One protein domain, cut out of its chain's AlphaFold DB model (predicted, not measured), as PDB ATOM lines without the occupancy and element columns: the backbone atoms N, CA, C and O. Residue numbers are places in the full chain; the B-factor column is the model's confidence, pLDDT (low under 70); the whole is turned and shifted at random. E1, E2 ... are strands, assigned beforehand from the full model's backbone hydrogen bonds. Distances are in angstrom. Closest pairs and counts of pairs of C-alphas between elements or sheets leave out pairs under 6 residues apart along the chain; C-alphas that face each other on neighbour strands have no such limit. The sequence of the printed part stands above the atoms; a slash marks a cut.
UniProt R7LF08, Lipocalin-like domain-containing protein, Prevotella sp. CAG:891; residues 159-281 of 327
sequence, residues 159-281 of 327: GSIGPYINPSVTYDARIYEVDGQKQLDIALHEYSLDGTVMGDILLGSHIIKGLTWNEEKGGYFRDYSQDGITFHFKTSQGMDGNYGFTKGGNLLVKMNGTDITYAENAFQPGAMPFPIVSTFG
ATOM      1  N   GLY A 159      34.011  27.962 -37.133       82.06
ATOM      2  CA  GLY A 159      33.106  27.687 -36.013       82.06
ATOM      3  C   GLY A 159      31.864  28.582 -35.926       82.06
ATOM      4  O   GLY A 159      30.993  28.295 -35.112       82.06
ATOM      5  N   SER A 160      31.746  29.631 -36.745       83.50
ATOM      6  CA  SER A 160      30.634  30.596 -36.650       83.50
ATOM      7  C   SER A 160      30.059  31.066 -37.987       83.50
ATOM      8  O   SER A 160      28.974  31.639 -38.005       83.50
ATOM      9  N   ILE A 161      30.746  30.830 -39.106       84.50
ATOM     10  CA  ILE A 161      30.287  31.240 -40.437       84.50
ATOM     11  C   ILE A 161      29.556  30.059 -41.085       84.50
ATOM     12  O   ILE A 161      30.188  29.070 -41.456       84.50
ATOM     13  N   GLY A 162      28.235  30.162 -41.221       86.62
ATOM     14  CA  GLY A 162      27.350  29.086 -41.681       86.62
ATOM     15  C   GLY A 162      26.162  28.879 -40.721       86.62
ATOM     16  O   GLY A 162      25.908  29.751 -39.890       86.62
ATOM     17  N   PRO A 163      25.440  27.746 -40.805       90.44
ATOM     18  CA  PRO A 163      25.727  26.593 -41.655       90.44
ATOM     19  C   PRO A 163      25.334  26.809 -43.121       90.44
ATOM     20  O   PRO A 163      24.270  27.343 -43.422       90.44
ATOM     21  N   TYR A 164      26.179  26.335 -44.033       89.06
ATOM     22  CA  TYR A 164      25.836  26.173 -45.444       89.06
ATOM     23  C   TYR A 164      25.359  24.748 -45.670       89.06
ATOM     24  O   TYR A 164      26.047  23.796 -45.295       89.06
ATOM     25  N   ILE A 165      24.179  24.604 -46.262       90.25
ATOM     26  CA  ILE A 165      23.515  23.313 -46.400       90.25
ATOM     27  C   ILE A 165      23.541  22.878 -47.858       90.25
ATOM     28  O   ILE A 165      23.085  23.613 -48.731       90.25
ATOM     29  N   ASN A 166      23.991  21.649 -48.108       87.88
ATOM     30  CA  ASN A 166      23.673  20.940 -49.343       87.88
ATOM     31  C   ASN A 166      22.812  19.718 -48.986       87.88
ATOM     32  O   ASN A 166      23.257  18.865 -48.216       87.88
ATOM     33  N   PRO A 167      21.573  19.618 -49.504       87.75
ATOM     34  CA  PRO A 167      20.619  18.589 -49.095       87.75
ATOM     35  C   PRO A 167      20.976  17.176 -49.575       87.75
ATOM     36  O   PRO A 167      20.376  16.216 -49.095       87.75
ATOM     37  N   SER A 168      21.906  17.029 -50.520       87.31
ATOM     38  CA  SER A 168      22.098  15.779 -51.255       87.31
ATOM     39  C   SER A 168      23.552  15.569 -51.682       87.31
ATOM     40  O   SER A 168      23.854  15.476 -52.873       87.31
ATOM     41  N   VAL A 169      24.456  15.439 -50.713       89.19
ATOM     42  CA  VAL A 169      25.844  15.036 -50.974       89.19
ATOM     43  C   VAL A 169      25.949  13.521 -51.024       89.19
ATOM     44  O   VAL A 169      25.432  12.819 -50.149       89.19
ATOM     45  N   THR A 170      26.629  13.018 -52.052       91.00
ATOM     46  CA  THR A 170      26.916  11.595 -52.221       91.00
ATOM     47  C   THR A 170      28.287  11.238 -51.663       91.00
ATOM     48  O   THR A 170      29.261  11.982 -51.788       91.00
ATOM     49  N   TYR A 171      28.364  10.076 -51.031       90.56
ATOM     50  CA  TYR A 171      29.616   9.478 -50.596       90.56
ATOM     51  C   TYR A 171      29.512   7.959 -50.638       90.56
ATOM     52  O   TYR A 171      28.430   7.391 -50.479       90.56
ATOM     53  N   ASP A 172      30.657   7.307 -50.787       92.31
ATOM     54  CA  ASP A 172      30.763   5.861 -50.706       92.31
ATOM     55  C   ASP A 172      31.441   5.452 -49.401       92.31
ATOM     56  O   ASP A 172      32.492   5.984 -49.038       92.31
ATOM     57  N   ALA A 173      30.853   4.476 -48.714       92.06
ATOM     58  CA  ALA A 173      31.425   3.865 -47.523       92.06
ATOM     59  C   ALA A 173      31.824   2.416 -47.807       92.06
ATOM     60  O   ALA A 173      31.026   1.634 -48.328       92.06
ATOM     61  N   ARG A 174      33.045   2.040 -47.427       93.25
ATOM     62  CA  ARG A 174      33.535   0.661 -47.541       93.25
ATOM     63  C   ARG A 174      34.122   0.211 -46.215       93.25
ATOM     64  O   ARG A 174      35.158   0.724 -45.802       93.25
ATOM     65  N   ILE A 175      33.482  -0.769 -45.584       92.88
ATOM     66  CA  ILE A 175      34.023  -1.450 -44.405       92.88
ATOM     67  C   ILE A 175      34.778  -2.690 -44.878       92.88
ATOM     68  O   ILE A 175      34.230  -3.511 -45.613       92.88
ATOM     69  N   TYR A 176      36.026  -2.823 -44.450       93.62
ATOM     70  CA  TYR A 176      36.908  -3.932 -44.796       93.62
ATOM     71  C   TYR A 176      37.718  -4.378 -43.581       93.62
ATOM     72  O   TYR A 176      37.631  -3.776 -42.513       93.62
ATOM     73  N   GLU A 177      38.485  -5.454 -43.732       91.75
ATOM     74  CA  GLU A 177      39.297  -6.011 -42.655       91.75
ATOM     75  C   GLU A 177      40.767  -6.063 -43.061       91.75
ATOM     76  O   GLU A 177      41.096  -6.455 -44.181       91.75
ATOM     77  N   VAL A 178      41.641  -5.662 -42.142       89.69
ATOM     78  CA  VAL A 178      43.098  -5.774 -42.258       89.69
ATOM     79  C   VAL A 178      43.606  -6.341 -40.943       89.69
ATOM     80  O   VAL A 178      43.316  -5.780 -39.889       89.69
ATOM     81  N   ASP A 179      44.316  -7.466 -40.999       89.94
ATOM     82  CA  ASP A 179      44.894  -8.134 -39.826       89.94
ATOM     83  C   ASP A 179      43.876  -8.389 -38.690       89.94
ATOM     84  O   ASP A 179      44.163  -8.202 -37.507       89.94
ATOM     85  N   GLY A 180      42.647  -8.786 -39.048       87.88
ATOM     86  CA  GLY A 180      41.563  -9.050 -38.092       87.88
ATOM     87  C   GLY A 180      40.903  -7.798 -37.503       87.88
ATOM     88  O   GLY A 180      40.063  -7.908 -36.612       87.88
ATOM     89  N   GLN A 181      41.283  -6.602 -37.960       91.12
ATOM     90  CA  GLN A 181      40.723  -5.329 -37.512       91.12
ATOM     91  C   GLN A 181      39.879  -4.691 -38.612       91.12
ATOM     92  O   GLN A 181      40.314  -4.549 -39.758       91.12
ATOM     93  N   LYS A 182      38.671  -4.254 -38.247       93.06
ATOM     94  CA  LYS A 182      37.789  -3.528 -39.163       93.06
ATOM     95  C   LYS A 182      38.327  -2.131 -39.421       93.06
ATOM     96  O   LYS A 182      38.683  -1.404 -38.494       93.06
ATOM     97  N   GLN A 183      38.309  -1.753 -40.686       95.50
ATOM     98  CA  GLN A 183      38.622  -0.418 -41.156       95.50
ATOM     99  C   GLN A 183      37.487   0.105 -42.027       95.50
ATOM    100  O   GLN A 183      36.737  -0.662 -42.633       95.50
ATOM    101  N   LEU A 184      37.367   1.425 -42.079       95.12
ATOM    102  CA  LEU A 184      36.389   2.129 -42.889       95.12
ATOM    103  C   LEU A 184      37.109   3.103 -43.822       95.12
ATOM    104  O   LEU A 184      37.925   3.905 -43.375       95.12
ATOM    105  N   ASP A 185      36.762   3.049 -45.103       95.00
ATOM    106  CA  ASP A 185      37.087   4.083 -46.083       95.00
ATOM    107  C   ASP A 185      35.832   4.897 -46.390       95.00
ATOM    108  O   ASP A 185      34.755   4.324 -46.591       95.00
ATOM    109  N   ILE A 186      35.989   6.218 -46.487       93.94
ATOM    110  CA  ILE A 186      34.954   7.141 -46.960       93.94
ATOM    111  C   ILE A 186      35.473   7.874 -48.193       93.94
ATOM    112  O   ILE A 186      36.467   8.599 -48.121       93.94
ATOM    113  N   ALA A 187      34.785   7.711 -49.320       93.50
ATOM    114  CA  ALA A 187      35.006   8.499 -50.526       93.50
ATOM    115  C   ALA A 187      33.902   9.551 -50.647       93.50
ATOM    116  O   ALA A 187      32.767   9.223 -50.986       93.50
ATOM    117  N   LEU A 188      34.226  10.811 -50.363       92.12
ATOM    118  CA  LEU A 188      33.319  11.924 -50.616       92.12
ATOM    119  C   LEU A 188      33.368  12.274 -52.100       92.12
ATOM    120  O   LEU A 188      34.453  12.420 -52.670       92.12
ATOM    121  N   HIS A 189      32.200  12.406 -52.721       93.25
ATOM    122  CA  HIS A 189      32.101  12.889 -54.095       93.25
ATOM    123  C   HIS A 189      32.079  14.414 -54.115       93.25
ATOM    124  O   HIS A 189      31.928  15.060 -53.080       93.25
ATOM    125  N   GLU A 190      32.247  14.981 -55.301       94.25
ATOM    126  CA  GLU A 190      32.162  16.417 -55.509       94.25
ATOM    127  C   GLU A 190      30.784  16.965 -55.105       94.25
ATOM    128  O   GLU A 190      29.749  16.380 -55.428       94.25
ATOM    129  N   TYR A 191      30.770  18.098 -54.405       93.00
ATOM    130  CA  TYR A 191      29.541  18.805 -54.058       93.00
ATOM    131  C   TYR A 191      29.754  20.312 -53.959       93.00
ATOM    132  O   TYR A 191      30.858  20.790 -53.691       93.00
ATOM    133  N   SER A 192      28.664  21.058 -54.129       92.44
ATOM    134  CA  SER A 192      28.660  22.517 -54.034       92.44
ATOM    135  C   SER A 192      27.983  23.018 -52.763       92.44
ATOM    136  O   SER A 192      27.139  22.330 -52.183       92.44
ATOM    137  N   LEU A 193      28.334  24.230 -52.351       90.25
ATOM    138  CA  LEU A 193      27.661  25.009 -51.318       90.25
ATOM    139  C   LEU A 193      27.361  26.390 -51.893       90.25
ATOM    140  O   LEU A 193      28.283  27.115 -52.269       90.25
ATOM    141  N   ASP A 194      26.087  26.757 -51.918       89.88
ATOM    142  CA  ASP A 194      25.645  28.013 -52.518       89.88
ATOM    143  C   ASP A 194      25.606  29.140 -51.476       89.88
ATOM    144  O   ASP A 194      25.386  28.909 -50.282       89.88
ATOM    145  N   GLY A 195      25.798  30.383 -51.927       84.94
ATOM    146  CA  GLY A 195      25.558  31.576 -51.106       84.94
ATOM    147  C   GLY A 195      26.524  31.763 -49.934       84.94
ATOM    148  O   GLY A 195      26.183  32.427 -48.951       84.94
ATOM    149  N   THR A 196      27.727  31.186 -50.008       86.69
ATOM    150  CA  THR A 196      28.733  31.374 -48.956       86.69
ATOM    151  C   THR A 196      29.348  32.773 -48.988       86.69
ATOM    152  O   THR A 196      29.314  33.467 -50.004       86.69
ATOM    153  N   VAL A 197      29.981  33.188 -47.887       83.25
ATOM    154  CA  VAL A 197      30.729  34.462 -47.834       83.25
ATOM    155  C   VAL A 197      31.858  34.560 -48.871       83.25
ATOM    156  O   VAL A 197      32.261  35.668 -49.209       83.25
ATOM    157  N   MET A 198      32.350  33.429 -49.390       79.31
ATOM    158  CA  MET A 198      33.368  33.368 -50.452       79.31
ATOM    159  C   MET A 198      32.747  33.188 -51.852       79.31
ATOM    160  O   MET A 198      33.448  32.852 -52.807       79.31
ATOM    161  N   GLY A 199      31.430  33.386 -51.972       86.06
ATOM    162  CA  GLY A 199      30.625  32.989 -53.126       86.06
ATOM    163  C   GLY A 199      30.338  31.488 -53.140       86.06
ATOM    164  O   GLY A 199      30.712  30.768 -52.216       86.06
ATOM    165  N   ASP A 200      29.667  31.000 -54.180       90.12
ATOM    166  CA  ASP A 200      29.410  29.565 -54.339       90.12
ATOM    167  C   ASP A 200      30.725  28.780 -54.339       90.12
ATOM    168  O   ASP A 200      31.671  29.153 -55.042       90.12
ATOM    169  N   ILE A 201      30.781  27.727 -53.526       89.81
ATOM    170  CA  ILE A 201      31.947  26.866 -53.331       89.81
ATOM    171  C   ILE A 201      31.681  25.523 -54.006       89.81
ATOM    172  O   ILE A 201      30.614  24.951 -53.825       89.81
ATOM    173  N   LEU A 202      32.676  24.984 -54.702       91.94
ATOM    174  CA  LEU A 202      32.736  23.599 -55.156       91.94
ATOM    175  C   LEU A 202      33.863  22.882 -54.403       91.94
ATOM    176  O   LEU A 202      35.014  23.332 -54.405       91.94
ATOM    177  N   LEU A 203      33.522  21.767 -53.766       90.62
ATOM    178  CA  LEU A 203      34.439  20.875 -53.066       90.62
ATOM    179  C   LEU A 203      34.559  19.583 -53.865       90.62
ATOM    180  O   LEU A 203      33.595  18.837 -53.974       90.62
ATOM    181  N   GLY A 204      35.739  19.326 -54.417       92.06
ATOM    182  CA  GLY A 204      36.028  18.156 -55.234       92.06
ATOM    183  C   GLY A 204      36.114  16.854 -54.441       92.06
ATOM    184  O   GLY A 204      36.346  16.831 -53.224       92.06
ATOM    185  N   SER A 205      35.976  15.751 -55.173       93.81
ATOM    186  CA  SER A 205      36.038  14.399 -54.624       93.81
ATOM    187  C   SER A 205      37.366  14.114 -53.921       93.81
ATOM    188  O   SER A 205      38.438  14.474 -54.408       93.81
ATOM    189  N   HIS A 206      37.302  13.402 -52.800       91.69
ATOM    190  CA  HIS A 206      38.474  12.934 -52.061       91.69
ATOM    191  C   HIS A 206      38.132  11.690 -51.241       91.69
ATOM    192  O   HIS A 206      36.970  11.410 -50.950       91.69
ATOM    193  N   ILE A 207      39.158  10.924 -50.869       92.50
ATOM    194  CA  ILE A 207      38.996   9.678 -50.119       92.50
ATOM    195  C   ILE A 207      39.820   9.759 -48.843       92.50
ATOM    196  O   ILE A 207      41.018  10.030 -48.899       92.50
ATOM    197  N   ILE A 208      39.182   9.470 -47.713       94.12
ATOM    198  CA  ILE A 208      39.834   9.290 -46.417       94.12
ATOM    199  C   ILE A 208      39.777   7.796 -46.110       94.12
ATOM    200  O   ILE A 208      38.693   7.209 -46.059       94.12
ATOM    201  N   LYS A 209      40.949   7.174 -45.969       94.06
ATOM    202  CA  LYS A 209      41.079   5.719 -45.851       94.06
ATOM    203  C   LYS A 209      41.486   5.277 -44.457       94.06
ATOM    204  O   LYS A 209      42.158   6.022 -43.753       94.06
ATOM    205  N   GLY A 210      41.157   4.042 -44.092       94.88
ATOM    206  CA  GLY A 210      41.694   3.393 -42.899       94.88
ATOM    207  C   GLY A 210      41.280   4.057 -41.590       94.88
ATOM    208  O   GLY A 210      42.113   4.217 -40.694       94.88
ATOM    209  N   LEU A 211      40.017   4.477 -41.481       96.75
ATOM    210  CA  LEU A 211      39.438   4.839 -40.192       96.75
ATOM    211  C   LEU A 211      39.293   3.580 -39.339       96.75
ATOM    212  O   LEU A 211      38.814   2.555 -39.822       96.75
ATOM    213  N   THR A 212      39.653   3.671 -38.063       96.38
ATOM    214  CA  THR A 212      39.556   2.567 -37.099       96.38
ATOM    215  C   THR A 212      38.602   2.928 -35.971       96.38
ATOM    216  O   THR A 212      38.332   4.103 -35.720       96.38
ATOM    217  N   TRP A 213      38.044   1.921 -35.298       94.12
ATOM    218  CA  TRP A 213      37.157   2.162 -34.164       94.12
ATOM    219  C   TRP A 213      37.902   2.873 -33.028       94.12
ATOM    220  O   TRP A 213      38.952   2.418 -32.577       94.12
ATOM    221  N   ASN A 214      37.340   3.982 -32.554       94.06
ATOM    222  CA  ASN A 214      37.821   4.731 -31.406       94.06
ATOM    223  C   ASN A 214      36.742   4.713 -30.317       94.06
ATOM    224  O   ASN A 214      35.656   5.276 -30.490       94.06
ATOM    225  N   GLU A 215      37.044   4.058 -29.196       92.88
ATOM    226  CA  GLU A 215      36.090   3.856 -28.099       92.88
ATOM    227  C   GLU A 215      35.667   5.171 -27.439       92.88
ATOM    228  O   GLU A 215      34.479   5.377 -27.200       92.88
ATOM    229  N   GLU A 216      36.605   6.095 -27.218       93.50
ATOM    230  CA  GLU A 216      36.338   7.385 -26.566       93.50
ATOM    231  C   GLU A 216      35.382   8.264 -27.384       93.50
ATOM    232  O   GLU A 216      34.528   8.960 -26.833       93.50
ATOM    233  N   LYS A 217      35.502   8.220 -28.714       90.75
ATOM    234  CA  LYS A 217      34.644   8.967 -29.644       90.75
ATOM    235  C   LYS A 217      33.371   8.204 -30.030       90.75
ATOM    236  O   LYS A 217      32.459   8.800 -30.615       90.75
ATOM    237  N   GLY A 218      33.296   6.910 -29.705       91.38
ATOM    238  CA  GLY A 218      32.168   6.030 -30.007       91.38
ATOM    239  C   GLY A 218      31.906   5.875 -31.507       91.38
ATOM    240  O   GLY A 218      30.750   5.928 -31.933       91.38
ATOM    241  N   GLY A 219      32.961   5.770 -32.318       93.12
ATOM    242  CA  GLY A 219      32.855   5.698 -33.777       93.12
ATOM    243  C   GLY A 219      34.184   5.411 -34.474       93.12
ATOM    244  O   GLY A 219      35.235   5.368 -33.839       93.12
ATOM    245  N   TYR A 220      34.138   5.240 -35.794       95.62
ATOM    246  CA  TYR A 220      35.331   5.158 -36.633       95.62
ATOM    247  C   TYR A 220      35.980   6.533 -36.722       95.62
ATOM    248  O   TYR A 220      35.334   7.496 -37.128       95.62
ATOM    249  N   PHE A 221      37.245   6.637 -36.342       96.50
ATOM    250  CA  PHE A 221      37.966   7.898 -36.296       96.50
ATOM    251  C   PHE A 221      39.310   7.782 -37.003       96.50
ATOM    252  O   PHE A 221      39.986   6.754 -36.926       96.50
ATOM    253  N   ARG A 222      39.718   8.867 -37.654       95.31
ATOM    254  CA  ARG A 222      41.083   9.036 -38.140       95.31
ATOM    255  C   ARG A 222      41.485  10.497 -38.093       95.31
ATOM    256  O   ARG A 222      40.766  11.352 -38.604       95.31
ATOM    257  N   ASP A 223      42.661  10.750 -37.537       93.50
ATOM    258  CA  ASP A 223      43.428  11.954 -37.837       93.50
ATOM    259  C   ASP A 223      44.215  11.684 -39.124       93.50
ATOM    260  O   ASP A 223      45.049  10.781 -39.170       93.50
ATOM    261  N   TYR A 224      43.883  12.420 -40.179       91.75
ATOM    262  CA  TYR A 224      44.512  12.315 -41.493       91.75
ATOM    263  C   TYR A 224      45.341  13.565 -41.822       91.75
ATOM    264  O   TYR A 224      45.730  13.777 -42.969       91.75
ATOM    265  N   SER A 225      45.649  14.406 -40.829       88.31
ATOM    266  CA  SER A 225      46.391  15.660 -41.023       88.31
ATOM    267  C   SER A 225      47.784  15.474 -41.640       88.31
ATOM    268  O   SER A 225      48.332  16.422 -42.197       88.31
ATOM    269  N   GLN A 226      48.346  14.263 -41.564       87.94
ATOM    270  CA  GLN A 226      49.642  13.896 -42.142       87.94
ATOM    271  C   GLN A 226      49.527  13.045 -43.419       87.94
ATOM    272  O   GLN A 226      50.546  12.684 -44.001       87.94
ATOM    273  N   ASP A 227      48.312  12.738 -43.886       88.81
ATOM    274  CA  ASP A 227      48.097  11.816 -45.011       88.81
ATOM    275  C   ASP A 227      48.354  12.481 -46.381       88.81
ATOM    276  O   ASP A 227      48.332  11.815 -47.415       88.81
ATOM    277  N   GLY A 228      48.584  13.801 -46.419       87.19
ATOM    278  CA  GLY A 228      48.865  14.533 -47.659       87.19
ATOM    279  C   GLY A 228      47.697  14.540 -48.651       87.19
ATOM    280  O   GLY A 228      47.905  14.717 -49.852       87.19
ATOM    281  N   ILE A 229      46.469  14.329 -48.166       87.56
ATOM    282  CA  ILE A 229      45.267  14.289 -48.997       87.56
ATOM    283  C   ILE A 229      45.073  15.664 -49.655       87.56
ATOM    284  O   ILE A 229      45.157  16.709 -49.001       87.56
ATOM    285  N   THR A 230      44.809  15.650 -50.960       89.31
ATOM    286  CA  THR A 230      44.494  16.838 -51.758       89.31
ATOM    287  C   THR A 230      43.081  16.736 -52.310       89.31
ATOM    288  O   THR A 230      42.568  15.638 -52.526       89.31
ATOM    289  N   PHE A 231      42.450  17.882 -52.528       88.81
ATOM    290  CA  PHE A 231      41.127  17.974 -53.132       88.81
ATOM    291  C   PHE A 231      41.027  19.245 -53.976       88.81
ATOM    292  O   PHE A 231      41.765  20.215 -53.758       88.81
ATOM    293  N   HIS A 232      40.125  19.233 -54.952       92.44
ATOM    294  CA  HIS A 232      39.843  20.411 -55.758       92.44
ATOM    295  C   HIS A 232      38.955  21.378 -54.970       92.44
ATOM    296  O   HIS A 232      37.941  20.969 -54.411       92.44
ATOM    297  N   PHE A 233      39.322  22.651 -54.908       89.75
ATOM    298  CA  PHE A 233      38.519  23.694 -54.283       89.75
ATOM    299  C   PHE A 233      38.355  24.833 -55.268       89.75
ATOM    300  O   PHE A 233      39.341  25.369 -55.785       89.75
ATOM    301  N   LYS A 234      37.103  25.218 -55.492       91.31
ATOM    302  CA  LYS A 234      36.769  26.325 -56.370       91.31
ATOM    303  C   LYS A 234      35.730  27.224 -55.727       91.31
ATOM    304  O   LYS A 234      34.825  26.744 -55.056       91.31
ATOM    305  N   THR A 235      35.854  28.525 -55.953       89.44
ATOM    306  CA  THR A 235      34.859  29.520 -55.569       89.44
ATOM    307  C   THR A 235      34.479  30.384 -56.762       89.44
ATOM    308  O   THR A 235      35.301  30.675 -57.634       89.44
ATOM    309  N   SER A 236      33.235  30.856 -56.790       90.62
ATOM    310  CA  SER A 236      32.774  31.820 -57.802       90.62
ATOM    311  C   SER A 236      33.489  33.179 -57.726       90.62
ATOM    312  O   SER A 236      33.467  33.936 -58.694       90.62
ATOM    313  N   GLN A 237      34.172  33.478 -56.616       86.62
ATOM    314  CA  GLN A 237      34.947  34.709 -56.415       86.62
ATOM    315  C   GLN A 237      36.426  34.602 -56.832       86.62
ATOM    316  O   GLN A 237      37.178  35.557 -56.650       86.62
ATOM    317  N   GLY A 238      36.849  33.477 -57.426       84.62
ATOM    318  CA  GLY A 238      38.121  33.389 -58.155       84.62
ATOM    319  C   GLY A 238      39.181  32.449 -57.580       84.62
ATOM    320  O   GLY A 238      40.303  32.455 -58.081       84.62
ATOM    321  N   MET A 239      38.870  31.631 -56.568       86.44
ATOM    322  CA  MET A 239      39.744  30.509 -56.202       86.44
ATOM    323  C   MET A 239      39.426  29.310 -57.094       86.44
ATOM    324  O   MET A 239      38.260  28.982 -57.278       86.44
ATOM    325  N   ASP A 240      40.444  28.658 -57.644       92.56
ATOM    326  CA  ASP A 240      40.305  27.448 -58.459       92.56
ATOM    327  C   ASP A 240      41.647  26.704 -58.420       92.56
ATOM    328  O   ASP A 240      42.663  27.199 -58.916       92.56
ATOM    329  N   GLY A 241      41.694  25.559 -57.740       92.12
ATOM    330  CA  GLY A 241      42.940  24.814 -57.604       92.12
ATOM    331  C   GLY A 241      42.840  23.567 -56.741       92.12
ATOM    332  O   GLY A 241      41.799  23.250 -56.175       92.12
ATOM    333  N   ASN A 242      43.956  22.847 -56.644       92.06
ATOM    334  CA  ASN A 242      44.088  21.700 -55.753       92.06
ATOM    335  C   ASN A 242      44.776  22.135 -54.465       92.06
ATOM    336  O   ASN A 242      45.864  22.716 -54.501       92.06
ATOM    337  N   TYR A 243      44.159  21.824 -53.333       87.50
ATOM    338  CA  TYR A 243      44.649  22.213 -52.019       87.50
ATOM    339  C   TYR A 243      44.826  20.974 -51.153       87.50
ATOM    340  O   TYR A 243      44.014  20.052 -51.182       87.50
ATOM    341  N   GLY A 244      45.910  20.952 -50.381       83.62
ATOM    342  CA  GLY A 244      46.093  19.957 -49.334       83.62
ATOM    343  C   GLY A 244      45.216  20.271 -48.126       83.62
ATOM    344  O   GLY A 244      44.988  21.443 -47.803       83.62
ATOM    345  N   PHE A 245      44.781  19.227 -47.427       76.25
ATOM    346  CA  PHE A 245      44.270  19.345 -46.064       76.25
ATOM    347  C   PHE A 245      45.464  19.545 -45.119       76.25
ATOM    348  O   PHE A 245      46.020  18.599 -44.575       76.25
ATOM    349  N   THR A 246      45.947  20.781 -45.012       61.62
ATOM    350  CA  THR A 246      47.278  21.086 -44.458       61.62
ATOM    351  C   THR A 246      47.339  21.020 -42.934       61.62
ATOM    352  O   THR A 246      48.433  20.852 -42.392       61.62
ATOM    353  N   LYS A 247      46.209  21.191 -42.226       71.50
ATOM    354  CA  LYS A 247      46.147  21.209 -40.752       71.50
ATOM    355  C   LYS A 247      44.808  20.708 -40.209       71.50
ATOM    356  O   LYS A 247      43.755  21.013 -40.765       71.50
ATOM    357  N   GLY A 248      44.863  19.971 -39.095       77.31
ATOM    358  CA  GLY A 248      43.689  19.591 -38.295       77.31
ATOM    359  C   GLY A 248      42.711  18.622 -38.967       77.31
ATOM    360  O   GLY A 248      41.610  18.449 -38.453       77.31
ATOM    361  N   GLY A 249      43.108  18.014 -40.090       87.56
ATOM    362  CA  GLY A 249      42.317  17.045 -40.844       87.56
ATOM    363  C   GLY A 249      41.941  15.834 -40.000       87.56
ATOM    364  O   GLY A 249      42.806  15.021 -39.685       87.56
ATOM    365  N   ASN A 250      40.673  15.703 -39.630       93.00
ATOM    366  CA  ASN A 250      40.179  14.515 -38.947       93.00
ATOM    367  C   ASN A 250      38.728  14.209 -39.317       93.00
ATOM    368  O   ASN A 250      37.943  15.109 -39.617       93.00
ATOM    369  N   LEU A 251      38.397  12.921 -39.311       95.06
ATOM    370  CA  LEU A 251      37.071  12.416 -39.633       95.06
ATOM    371  C   LEU A 251      36.604  11.477 -38.527       95.06
ATOM    372  O   LEU A 251      37.291  10.509 -38.196       95.06
ATOM    373  N   LEU A 252      35.419  11.752 -37.989       96.00
ATOM    374  CA  LEU A 252      34.661  10.851 -37.128       96.00
ATOM    375  C   LEU A 252      33.418  10.373 -37.876       96.00
ATOM    376  O   LEU A 252      32.659  11.193 -38.380       96.00
ATOM    377  N   VAL A 253      33.168   9.067 -37.885       94.56
ATOM    378  CA  VAL A 253      31.976   8.444 -38.462       94.56
ATOM    379  C   VAL A 253      31.330   7.526 -37.431       94.56
ATOM    380  O   VAL A 253      31.964   6.619 -36.896       94.56
ATOM    381  N   LYS A 254      30.041   7.728 -37.172       91.69
ATOM    382  CA  LYS A 254      29.210   6.833 -36.366       91.69
ATOM    383  C   LYS A 254      28.251   6.091 -37.277       91.69
ATOM    384  O   LYS A 254      27.696   6.658 -38.221       91.69
ATOM    385  N   MET A 255      28.077   4.809 -36.986       83.56
ATOM    386  CA  MET A 255      27.293   3.905 -37.813       83.56
ATOM    387  C   MET A 255      26.300   3.114 -36.967       83.56
ATOM    388  O   MET A 255      26.565   2.808 -35.806       83.56
ATOM    389  N   ASN A 256      25.172   2.758 -37.574       76.69
ATOM    390  CA  ASN A 256      24.250   1.745 -37.080       76.69
ATOM    391  C   ASN A 256      24.162   0.633 -38.134       76.69
ATOM    392  O   ASN A 256      23.643   0.848 -39.229       76.69
ATOM    393  N   GLY A 257      24.739  -0.535 -37.847       72.75
ATOM    394  CA  GLY A 257      24.978  -1.548 -38.876       72.75
ATOM    395  C   GLY A 257      25.878  -0.991 -39.985       72.75
ATOM    396  O   GLY A 257      27.010  -0.595 -39.723       72.75
ATOM    397  N   THR A 258      25.366  -0.934 -41.217       69.06
ATOM    398  CA  THR A 258      26.071  -0.332 -42.367       69.06
ATOM    399  C   THR A 258      25.644   1.101 -42.671       69.06
ATOM    400  O   THR A 258      26.117   1.685 -43.646       69.06
ATOM    401  N   ASP A 259      24.695   1.667 -41.927       76.88
ATOM    402  CA  ASP A 259      24.197   3.021 -42.161       76.88
ATOM    403  C   ASP A 259      25.034   4.034 -41.389       76.88
ATOM    404  O   ASP A 259      25.198   3.913 -40.176       76.88
ATOM    405  N   ILE A 260      25.540   5.056 -42.080       83.88
ATOM    406  CA  ILE A 260      26.183   6.201 -41.432       83.88
ATOM    407  C   ILE A 260      25.089   7.077 -40.825       83.88
ATOM    408  O   ILE A 260      24.248   7.637 -41.534       83.88
ATOM    409  N   THR A 261      25.097   7.165 -39.496       86.69
ATOM    410  CA  THR A 261      24.148   7.968 -38.717       86.69
ATOM    411  C   THR A 261      24.693   9.353 -38.417       86.69
ATOM    412  O   THR A 261      23.919  10.281 -38.242       86.69
ATOM    413  N   TYR A 262      26.013   9.502 -38.371       90.06
ATOM    414  CA  TYR A 262      26.677  10.778 -38.159       90.06
ATOM    415  C   TYR A 262      28.067  10.728 -38.774       90.06
ATOM    416  O   TYR A 262      28.772   9.736 -38.600       90.06
ATOM    417  N   ALA A 263      28.494  11.801 -39.425       92.19
ATOM    418  CA  ALA A 263      29.908  12.011 -39.683       92.19
ATOM    419  C   ALA A 263      30.284  13.477 -39.482       92.19
ATOM    420  O   ALA A 263      29.495  14.366 -39.784       92.19
ATOM    421  N   GLU A 264      31.491  13.720 -38.995       93.31
ATOM    422  CA  GLU A 264      32.070  15.049 -38.835       93.31
ATOM    423  C   GLU A 264      33.466  15.042 -39.434       93.31
ATOM    424  O   GLU A 264      34.334  14.292 -38.987       93.31
ATOM    425  N   ASN A 265      33.652  15.860 -40.462       92.06
ATOM    426  CA  ASN A 265      34.907  16.038 -41.157       92.06
ATOM    427  C   ASN A 265      35.417  17.455 -40.905       92.06
ATOM    428  O   ASN A 265      34.828  18.414 -41.401       92.06
ATOM    429  N   ALA A 266      36.502  17.590 -40.153       90.75
ATOM    430  CA  ALA A 266      37.132  18.873 -39.883       90.75
ATOM    431  C   ALA A 266      38.446  18.969 -40.650       90.75
ATOM    432  O   ALA A 266      39.265  18.055 -40.590       90.75
ATOM    433  N   PHE A 267      38.657  20.072 -41.366       88.12
ATOM    434  CA  PHE A 267      39.859  20.273 -42.161       88.12
ATOM    435  C   PHE A 267      40.140  21.740 -42.472       88.12
ATOM    436  O   PHE A 267      39.250  22.578 -42.455       88.12
ATOM    437  N   GLN A 268      41.385  22.061 -42.814       87.56
ATOM    438  CA  GLN A 268      41.788  23.413 -43.195       87.56
ATOM    439  C   GLN A 268      42.502  23.384 -44.553       87.56
ATOM    440  O   GLN A 268      43.569  22.773 -44.660       87.56
ATOM    441  N   PRO A 269      41.937  24.008 -45.602       81.69
ATOM    442  CA  PRO A 269      42.564  24.015 -46.918       81.69
ATOM    443  C   PRO A 269      43.728  25.008 -46.989       81.69
ATOM    444  O   PRO A 269      43.571  26.196 -46.690       81.69
ATOM    445  N   GLY A 270      44.894  24.548 -47.448       79.44
ATOM    446  CA  GLY A 270      46.031  25.424 -47.752       79.44
ATOM    447  C   GLY A 270      46.440  26.329 -46.582       79.44
ATOM    448  O   GLY A 270      46.776  25.851 -45.502       79.44
ATOM    449  N   ALA A 271      46.443  27.644 -46.807       79.06
ATOM    450  CA  ALA A 271      46.773  28.655 -45.800       79.06
ATOM    451  C   ALA A 271      45.541  29.432 -45.298       79.06
ATOM    452  O   ALA A 271      45.694  30.549 -44.805       79.06
ATOM    453  N   MET A 272      44.323  28.883 -45.442       78.62
ATOM    454  CA  MET A 272      43.120  29.544 -44.922       78.62
ATOM    455  C   MET A 272      43.288  29.876 -43.434       78.62
ATOM    456  O   MET A 272      43.840  29.058 -42.706       78.62
ATOM    457  N   PRO A 273      42.808  31.028 -42.945       81.88
ATOM    458  CA  PRO A 273      42.947  31.398 -41.535       81.88
ATOM    459  C   PRO A 273      42.043  30.585 -40.595       81.88
ATOM    460  O   PRO A 273      42.289  30.564 -39.391       81.88
ATOM    461  N   PHE A 274      41.019  29.911 -41.129       84.88
ATOM    462  CA  PHE A 274      40.003  29.197 -40.358       84.88
ATOM    463  C   PHE A 274      39.754  27.782 -40.906       84.88
ATOM    464  O   PHE A 274      39.820  27.594 -42.124       84.88
ATOM    465  N   PRO A 275      39.443  26.793 -40.045       87.00
ATOM    466  CA  PRO A 275      39.049  25.457 -40.479       87.00
ATOM    467  C   PRO A 275      37.614  25.435 -41.021       87.00
ATOM    468  O   PRO A 275      36.786  26.285 -40.692       87.00
ATOM    469  N   ILE A 276      37.324  24.414 -41.812       87.31
ATOM    470  CA  ILE A 276      36.009  24.025 -42.306       87.31
ATOM    471  C   ILE A 276      35.600  22.755 -41.562       87.31
ATOM    472  O   ILE A 276      36.402  21.831 -41.416       87.31
ATOM    473  N   VAL A 277      34.359  22.707 -41.090       90.50
ATOM    474  CA  VAL A 277      33.764  21.520 -40.473       90.50
ATOM    475  C   VAL A 277      32.511  21.153 -41.251       90.50
ATOM    476  O   VAL A 277      31.548  21.919 -41.272       90.50
ATOM    477  N   SER A 278      32.529  19.983 -41.880       90.19
ATOM    478  CA  SER A 278      31.386  19.393 -42.574       90.19
ATOM    479  C   SER A 278      30.761  18.312 -41.701       90.19
ATOM    480  O   SER A 278      31.447  17.394 -41.258       90.19
ATOM    481  N   THR A 279      29.453  18.386 -41.482       91.69
ATOM    482  CA  THR A 279      28.687  17.394 -40.719       91.69
ATOM    483  C   THR A 279      27.647  16.721 -41.606       91.69
ATOM    484  O   THR A 279      26.946  17.391 -42.359       91.69
ATOM    485  N   PHE A 280      27.551  15.396 -41.525       86.12
ATOM    486  CA  PHE A 280      26.623  14.553 -42.282       86.12
ATOM    487  C   PHE A 280      25.702  13.815 -41.327       86.12
ATOM    488  O   PHE A 280      26.129  13.397 -40.250       86.12
ATOM    489  N   GLY A 281      24.455  13.586 -41.739       70.38
ATOM    490  CA  GLY A 281      23.529  12.748 -40.969       70.38
ATOM    491  C   GLY A 281      23.129  13.336 -39.615       70.38
ATOM    492  O   GLY A 281      22.401  12.697 -38.862       70.38
TER     493      GLY A 281
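Overview. This is residues 159 to 281 of the 327 residues of the protein "Lipocalin-like domain-containing protein" of Prevotella sp. CAG:891 (UniProt R7LF08). One strongly twisted sheet of strands rolls round into an elongated, incompletely closed barrel, with E1 and E10 as edge strands at its open seam. E1, E2, E5, E6, E8, E9 and E10 follow one another round the wall, and the small group E3, E4 and E7 continues it at one end through E8. The printed part has 123 residues with ten named strands, E1 to E10 in chain order, and no named helix; the class is all strand, each neighbour pair is antiparallel, and the sheet is branched. It is compact, with a radius of gyration of the C-alphas of 14.7 A, and spans 48 by 29 by 23 A.

Arrangement. Begin at E8, residues 240 to 256, which has three neighbours and bends by 84 degrees at residue 247. E6, residues 219 to 223, and E7, residues 230 to 235, lie on one side of it; look for N 220 and O 253, 2.8 A apart, and N 233 and O 241, also 2.8 A. On the other side is E9, residues 259 to 269, a hairpin with E8, where N 254 and O 262 are 2.8 A apart. E10, residues 276 to 280, forms a hairpin with E9, with N 278 and O 265 at 2.8 A. E7, E8, E9 and E10 are a meander, each strand the antiparallel neighbour of the one before. E5, residues 206 to 214, makes a hairpin with E6, with N 214 and O 219 at 2.8 A. Next is E2, residues 181 to 188, with N 186 and O 208 of E5 2.9 A apart; E1, residues 161 to 178, forms a hairpin with E2, with N 174 and O 185 at 3.0 A. Beside E7 is E4, residues 201 to 203, with N 202 and O 234 at 2.8 A; E3, residues 191 to 193, forms a hairpin with E4, with N 193 and O 201 at 2.8 A. The closest C-alphas of E1 and E3 are those of Asn 166 and Leu 193, 6.0 A apart.

Along the chain. Find C-alpha 161 at (30.287, 31.240, -40.437); from there E1 runs 39.2 A to C-alpha 178, bending by 84 degrees at residue 167. E8 measures 37.1 A, E9 28.3 A, E2 22.9 A and E5 22.2 A. E10 ends at C-alpha 280, (26.623, 14.553, -42.282).

Size, cuts and confidence. The two C-alphas farthest apart, those of Gly 180 and Gln 237, are 47.9 A apart. The printed part has no cut and no long link. Residues 246 and 258 have pLDDT under 70.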